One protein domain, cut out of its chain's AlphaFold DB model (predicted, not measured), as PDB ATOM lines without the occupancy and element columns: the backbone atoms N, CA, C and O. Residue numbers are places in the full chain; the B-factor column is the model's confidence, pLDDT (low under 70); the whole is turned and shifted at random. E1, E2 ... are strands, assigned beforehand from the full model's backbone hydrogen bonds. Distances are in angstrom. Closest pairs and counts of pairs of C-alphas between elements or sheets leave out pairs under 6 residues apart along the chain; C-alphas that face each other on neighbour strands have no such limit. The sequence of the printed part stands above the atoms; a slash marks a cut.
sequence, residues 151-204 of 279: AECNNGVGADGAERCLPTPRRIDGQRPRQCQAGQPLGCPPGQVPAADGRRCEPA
ATOM      1  N   ALA A 151     -31.541  24.522   4.399       87.75
ATOM      2  CA  ALA A 151     -32.068  25.835   4.023       87.75
ATOM      3  C   ALA A 151     -33.358  25.746   3.189       87.75
ATOM      4  O   ALA A 151     -34.193  26.633   3.283       87.75
ATOM      5  N   GLU A 152     -33.536  24.670   2.413       88.06
ATOM      6  CA  GLU A 152     -34.768  24.414   1.650       88.06
ATOM      7  C   GLU A 152     -35.937  24.016   2.553       88.06
ATOM      8  O   GLU A 152     -37.091  24.093   2.140       88.06
ATOM      9  N   CYS A 153     -35.630  23.566   3.770       87.56
ATOM     10  CA  CYS A 153     -36.636  23.186   4.741       87.56
ATOM     11  C   CYS A 153     -37.108  24.362   5.577       87.56
ATOM     12  O   CYS A 153     -38.251  24.310   5.989       87.56
ATOM     13  N   ASN A 154     -36.266  25.383   5.769       86.50
ATOM     14  CA  ASN A 154     -36.526  26.520   6.645       86.50
ATOM     15  C   ASN A 154     -37.756  27.336   6.202       86.50
ATOM     16  O   ASN A 154     -37.744  27.998   5.164       86.50
ATOM     17  N   ASN A 155     -38.784  27.328   7.042       80.75
ATOM     18  CA  ASN A 155     -40.052  28.026   6.880       80.75
ATOM     19  C   ASN A 155     -40.038  29.474   7.430       80.75
ATOM     20  O   ASN A 155     -41.024  30.195   7.274       80.75
ATOM     21  N   GLY A 156     -38.930  29.913   8.043       84.38
ATOM     22  CA  GLY A 156     -38.750  31.241   8.640       84.38
ATOM     23  C   GLY A 156     -39.329  31.403  10.051       84.38
ATOM     24  O   GLY A 156     -39.329  32.512  10.586       84.38
ATOM     25  N   VAL A 157     -39.823  30.324  10.659       85.06
ATOM     26  CA  VAL A 157     -40.494  30.303  11.964       85.06
ATOM     27  C   VAL A 157     -39.597  29.641  13.004       85.06
ATOM     28  O   VAL A 157     -39.886  28.581  13.533       85.06
ATOM     29  N   GLY A 158     -38.518  30.311  13.399       82.88
ATOM     30  CA  GLY A 158     -37.540  29.744  14.336       82.88
ATOM     31  C   GLY A 158     -38.063  29.216  15.679       82.88
ATOM     32  O   GLY A 158     -37.377  28.433  16.338       82.88
ATOM     33  N   ALA A 159     -39.267  29.620  16.096       83.00
ATOM     34  CA  ALA A 159     -39.924  29.139  17.309       83.00
ATOM     35  C   ALA A 159     -40.261  27.636  17.278       83.00
ATOM     36  O   ALA A 159     -40.320  27.016  18.342       83.00
ATOM     37  N   ASP A 160     -40.454  27.039  16.096       83.44
ATOM     38  CA  ASP A 160     -40.635  25.586  15.949       83.44
ATOM     39  C   ASP A 160     -39.298  24.819  15.830       83.44
ATOM     40  O   ASP A 160     -39.267  23.588  15.887       83.44
ATOM     41  N   GLY A 161     -38.180  25.553  15.816       87.69
ATOM     42  CA  GLY A 161     -36.818  25.034  15.801       87.69
ATOM     43  C   GLY A 161     -36.229  24.877  14.402       87.69
ATOM     44  O   GLY A 161     -36.911  24.920  13.390       87.69
ATOM     45  N   ALA A 162     -34.916  24.650  14.330       91.38
ATOM     46  CA  ALA A 162     -34.234  24.516  13.044       91.38
ATOM     47  C   ALA A 162     -34.693  23.273  12.261       91.38
ATOM     48  O   ALA A 162     -34.326  22.145  12.608       91.38
ATOM     49  N   GLU A 163     -35.418  23.483  11.162       90.62
ATOM     50  CA  GLU A 163     -35.828  22.422  10.243       90.62
ATOM     51  C   GLU A 163     -34.618  21.812   9.523       90.62
ATOM     52  O   GLU A 163     -33.666  22.494   9.119       90.62
ATOM     53  N   ARG A 164     -34.625  20.481   9.397       90.88
ATOM     54  CA  ARG A 164     -33.472  19.715   8.914       90.88
ATOM     55  C   ARG A 164     -33.829  18.873   7.706       90.88
ATOM     56  O   ARG A 164     -34.835  18.168   7.689       90.88
ATOM     57  N   CYS A 165     -32.924  18.862   6.736       91.12
ATOM     58  CA  CYS A 165     -32.986  17.984   5.586       91.12
ATOM     59  C   CYS A 165     -32.329  16.638   5.912       91.12
ATOM     60  O   CYS A 165     -31.126  16.406   5.695       91.12
ATOM     61  N   LEU A 166     -33.116  15.724   6.475       89.75
ATOM     62  CA  LEU A 166     -32.611  14.458   6.995       89.75
ATOM     63  C   LEU A 166     -32.875  13.305   6.022       89.75
ATOM     64  O   LEU A 166     -33.916  13.271   5.364       89.75
ATOM     65  N   PRO A 167     -31.935  12.347   5.897       86.31
ATOM     66  CA  PRO A 167     -32.162  11.156   5.096       86.31
ATOM     67  C   PRO A 167     -33.338  10.367   5.672       86.31
ATOM     68  O   PRO A 167     -33.416  10.120   6.877       86.31
ATOM     69  N   THR A 168     -34.242   9.933   4.805       78.88
ATOM     70  CA  THR A 168     -35.340   9.064   5.219       78.88
ATOM     71  C   THR A 168     -34.803   7.672   5.593       78.88
ATOM     72  O   THR A 168     -33.778   7.209   5.064       78.88
ATOM     73  N   PRO A 169     -35.478   6.950   6.508       71.69
ATOM     74  CA  PRO A 169     -35.084   5.589   6.862       71.69
ATOM     75  C   PRO A 169     -35.212   4.618   5.679       71.69
ATOM     76  O   PRO A 169     -34.478   3.624   5.620       71.69
ATOM     77  N   ARG A 170     -36.099   4.912   4.715       66.25
ATOM     78  CA  ARG A 170     -36.340   4.082   3.530       66.25
ATOM     79  C   ARG A 170     -35.267   4.303   2.460       66.25
ATOM     80  O   ARG A 170     -34.807   5.416   2.229       66.25
ATOM     81  N   ARG A 171     -34.890   3.220   1.775       69.75
ATOM     82  CA  ARG A 171     -34.090   3.279   0.545       69.75
ATOM     83  C   ARG A 171     -35.001   3.137  -0.668       69.75
ATOM     84  O   ARG A 171     -35.918   2.321  -0.644       69.75
ATOM     85  N   ILE A 172     -34.706   3.896  -1.714       59.56
ATOM     86  CA  ILE A 172     -35.379   3.851  -3.014       59.56
ATOM     87  C   ILE A 172     -34.286   3.660  -4.053       59.56
ATOM     88  O   ILE A 172     -33.375   4.478  -4.105       59.56
ATOM     89  N   ASP A 173     -34.322   2.568  -4.816       61.00
ATOM     90  CA  ASP A 173     -33.329   2.277  -5.864       61.00
ATOM     91  C   ASP A 173     -31.868   2.437  -5.385       61.00
ATOM     92  O   ASP A 173     -31.004   3.000  -6.048       61.00
ATOM     93  N   GLY A 174     -31.598   1.983  -4.155       69.50
ATOM     94  CA  GLY A 174     -30.286   2.084  -3.502       69.50
ATOM     95  C   GLY A 174     -29.967   3.449  -2.876       69.50
ATOM     96  O   GLY A 174     -29.126   3.513  -1.975       69.50
ATOM     97  N   GLN A 175     -30.677   4.511  -3.252       69.44
ATOM     98  CA  GLN A 175     -30.532   5.869  -2.722       69.44
ATOM     99  C   GLN A 175     -31.288   6.045  -1.395       69.44
ATOM    100  O   GLN A 175     -32.308   5.400  -1.147       69.44
ATOM    101  N   ARG A 176     -30.789   6.931  -0.523       79.62
ATOM    102  CA  ARG A 176     -31.513   7.412   0.667       79.62
ATOM    103  C   ARG A 176     -31.980   8.840   0.390       79.62
ATOM    104  O   ARG A 176     -31.190   9.761   0.599       79.62
ATOM    105  N   PRO A 177     -33.209   9.041  -0.104       79.06
ATOM    106  CA  PRO A 177     -33.707  10.389  -0.330       79.06
ATOM    107  C   PRO A 177     -33.796  11.137   1.003       79.06
ATOM    108  O   PRO A 177     -33.915  10.514   2.067       79.06
ATOM    109  N   ARG A 178     -33.761  12.466   0.948       85.50
ATOM    110  CA  ARG A 178     -33.871  13.328   2.125       85.50
ATOM    111  C   ARG A 178     -35.216  14.039   2.123       85.50
ATOM    112  O   ARG A 178     -35.779  14.291   1.059       85.50
ATOM    113  N   GLN A 179     -35.722  14.324   3.313       86.56
ATOM    114  CA  GLN A 179     -36.976  15.032   3.508       86.56
ATOM    115  C   GLN A 179     -36.823  16.056   4.627       86.56
ATOM    116  O   GLN A 179     -36.075  15.823   5.583       86.56
ATOM    117  N   CYS A 180     -37.548  17.164   4.509       86.25
ATOM    118  CA  CYS A 180     -37.654  18.134   5.583       86.25
ATOM    119  C   CYS A 180     -38.324  17.519   6.808       86.25
ATOM    120  O   CYS A 180     -39.402  16.930   6.721       86.25
ATOM    121  N   GLN A 181     -37.649  17.642   7.944       86.38
ATOM    122  CA  GLN A 181     -38.157  17.278   9.254       86.38
ATOM    123  C   GLN A 181     -38.223  18.538  10.109       86.38
ATOM    124  O   GLN A 181     -37.279  19.334  10.103       86.38
ATOM    125  N   ALA A 182     -39.336  18.682  10.829       83.31
ATOM    126  CA  ALA A 182     -39.539  19.766  11.778       83.31
ATOM    127  C   ALA A 182     -38.399  19.810  12.804       83.31
ATOM    128  O   ALA A 182     -37.865  18.766  13.203       83.31
ATOM    129  N   GLY A 183     -38.026  21.022  13.209       84.69
ATOM    130  CA  GLY A 183     -37.053  21.236  14.266       84.69
ATOM    131  C   GLY A 183     -37.577  20.830  15.643       84.69
ATOM    132  O   GLY A 183     -38.740  20.477  15.835       84.69
ATOM    133  N   GLN A 184     -36.679  20.865  16.626       87.69
ATOM    134  CA  GLN A 184     -37.075  20.916  18.029       87.69
ATOM    135  C   GLN A 184     -36.996  22.374  18.483       87.69
ATOM    136  O   GLN A 184     -35.949  22.990  18.250       87.69
ATOM    137  N   PRO A 185     -38.035  22.911  19.149       88.38
ATOM    138  CA  PRO A 185     -38.017  24.275  19.655       88.38
ATOM    139  C   PRO A 185     -36.760  24.553  20.481       88.38
ATOM    140  O   PRO A 185     -36.437  23.820  21.421       88.38
ATOM    141  N   LEU A 186     -36.044  25.615  20.115       89.25
ATOM    142  CA  LEU A 186     -34.842  26.035  20.822       89.25
ATOM    143  C   LEU A 186     -35.241  26.786  22.098       89.25
ATOM    144  O   LEU A 186     -35.867  27.843  22.039       89.25
ATOM    145  N   GLY A 187     -34.870  26.252  23.262       91.88
ATOM    146  CA  GLY A 187     -35.056  26.948  24.535       91.88
ATOM    147  C   GLY A 187     -34.061  28.099  24.674       91.88
ATOM    148  O   GLY A 187     -32.862  27.852  24.804       91.88
ATOM    149  N   CYS A 188     -34.552  29.340  24.668       93.50
ATOM    150  CA  CYS A 188     -33.713  30.530  24.808       93.50
ATOM    151  C   CYS A 188     -33.676  31.073  26.247       93.50
ATOM    152  O   CYS A 188     -34.668  30.957  26.974       93.50
ATOM    153  N   PRO A 189     -32.543  31.665  26.681       94.12
ATOM    154  CA  PRO A 189     -32.453  32.357  27.965       94.12
ATOM    155  C   PRO A 189     -33.444  33.531  28.076       94.12
ATOM    156  O   PRO A 189     -33.889  34.056  27.052       94.12
ATOM    157  N   PRO A 190     -33.749  34.007  29.300       91.81
ATOM    158  CA  PRO A 190     -34.556  35.209  29.495       91.81
ATOM    159  C   PRO A 190     -34.012  36.407  28.704       91.81
ATOM    160  O   PRO A 190     -32.810  36.666  28.711       91.81
ATOM    161  N   GLY A 191     -34.907  37.136  28.032       88.44
ATOM    162  CA  GLY A 191     -34.548  38.276  27.182       88.44
ATOM    163  C   GLY A 191     -34.065  37.901  25.778       88.44
ATOM    164  O   GLY A 191     -33.599  38.775  25.054       88.44
ATOM    165  N   GLN A 192     -34.171  36.629  25.378       94.19
ATOM    166  CA  GLN A 192     -33.842  36.168  24.030       94.19
ATOM    167  C   GLN A 192     -34.974  35.342  23.415       94.19
ATOM    168  O   GLN A 192     -35.744  34.691  24.121       94.19
ATOM    169  N   VAL A 193     -35.044  35.340  22.085       93.12
ATOM    170  CA  VAL A 193     -35.973  34.534  21.280       93.12
ATOM    171  C   VAL A 193     -35.205  33.744  20.217       93.12
ATOM    172  O   VAL A 193     -34.097  34.140  19.853       93.12
ATOM    173  N   PRO A 194     -35.746  32.624  19.707       94.12
ATOM    174  CA  PRO A 194     -35.135  31.935  18.578       94.12
ATOM    175  C   PRO A 194     -35.055  32.853  17.352       94.12
ATOM    176  O   PRO A 194     -36.048  33.476  16.976       94.12
ATOM    177  N   ALA A 195     -33.884  32.905  16.715       92.12
ATOM    178  CA  ALA A 195     -33.710  33.525  15.403       92.12
ATOM    179  C   ALA A 195     -34.625  32.853  14.378       92.12
ATOM    180  O   ALA A 195     -34.953  31.682  14.544       92.12
ATOM    181  N   ALA A 196     -34.956  33.526  13.274       88.12
ATOM    182  CA  ALA A 196     -35.877  33.003  12.254       88.12
ATOM    183  C   ALA A 196     -35.502  31.615  11.685       88.12
ATOM    184  O   ALA A 196     -36.375  30.890  11.230       88.12
ATOM    185  N   ASP A 197     -34.224  31.227  11.722       88.19
ATOM    186  CA  ASP A 197     -33.749  29.905  11.287       88.19
ATOM    187  C   ASP A 197     -33.813  28.810  12.371       88.19
ATOM    188  O   ASP A 197     -33.450  27.662  12.106       88.19
ATOM    189  N   GLY A 198     -34.211  29.160  13.596       89.75
ATOM    190  CA  GLY A 198     -34.317  28.265  14.747       89.75
ATOM    191  C   GLY A 198     -32.983  27.703  15.248       89.75
ATOM    192  O   GLY A 198     -32.980  26.737  16.014       89.75
ATOM    193  N   ARG A 199     -31.834  28.245  14.804       90.12
ATOM    194  CA  ARG A 199     -30.488  27.699  15.096       90.12
ATOM    195  C   ARG A 199     -29.766  28.390  16.240       90.12
ATOM    196  O   ARG A 199     -28.795  27.842  16.761       90.12
ATOM    197  N   ARG A 200     -30.186  29.598  16.598       92.94
ATOM    198  CA  ARG A 200     -29.571  30.412  17.650       92.94
ATOM    199  C   ARG A 200     -30.628  31.237  18.364       92.94
ATOM    200  O   ARG A 200     -31.715  31.443  17.835       92.94
ATOM    201  N   CYS A 201     -30.267  31.733  19.535       94.69
ATOM    202  CA  CYS A 201     -31.041  32.745  20.229       94.69
ATOM    203  C   CYS A 201     -30.523  34.136  19.856       94.69
ATOM    204  O   CYS A 201     -29.320  34.331  19.670       94.69
ATOM    205  N   GLU A 202     -31.438  35.085  19.744       94.06
ATOM    206  CA  GLU A 202     -31.180  36.498  19.488       94.06
ATOM    207  C   GLU A 202     -31.854  37.336  20.575       94.06
ATOM    208  O   GLU A 202     -32.816  36.859  21.185       94.06
ATOM    209  N   PRO A 203     -31.363  38.558  20.864       92.25
ATOM    210  CA  PRO A 203     -32.045  39.465  21.777       92.25
ATOM    211  C   PRO A 203     -33.522  39.587  21.404       92.25
ATOM    212  O   PRO A 203     -33.861  39.763  20.233       92.25
ATOM    213  N   ALA A 204     -34.399  39.458  22.396       88.50
ATOM    214  CA  ALA A 204     -35.816  39.676  22.181       88.50
ATOM    215  C   ALA A 204     -36.033  41.112  21.676       88.50
ATOM    216  O   ALA A 204     -35.319  42.017  22.124       88.50
TER     217      ALA A 204
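Overview. This is residues 151 to 204 of the 279 residues of an uncharacterized protein of Arenimonas malthae CC-JY-1 (UniProt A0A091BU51). With little regular structure, this is a thin rod with two small strand hairpins, E1 with E2 and E3 with E4, toward its two ends, and residues 151 to 163 near its middle. The printed part has 54 residues, no named helix and strands E1, E2, E3, E4 in chain order, each hairpin an antiparallel two-stranded sheet. It is all strand, though named elements hold only 14 residues; it is loose, with radius of gyration of the C-alphas 14.0 A and spans of 49 by 16 by 11 A.

Along the chain. Pass residues 151 to 163 and find C-alpha 164 at (-33.472, 19.715, 8.914), where E1, residues 164 to 167, begins its 9.5 A. E2, residues 178 to 181, covers 9.2 A. E3, residues 192 to 194, and E4, residues 201 to 203, each cover 7.0 A; E4 ends at (-32.045, 39.465, 21.777).

Arrangement. In the hairpin E1 and E2, at 140 degrees, find N 166 and O 179 within hydrogen-bond range at 3.1 A. In the hairpin E3 and E4, at 137 degrees, N 193 and O 202 are 2.8 A apart. E2 and E3 are apart.

Size, cuts and confidence. The C-alphas farthest apart, of Asp 173 and Gly 191, are 48.9 A apart. The printed part has no cut and no long link. Residues 170 to 175 have pLDDT under 70.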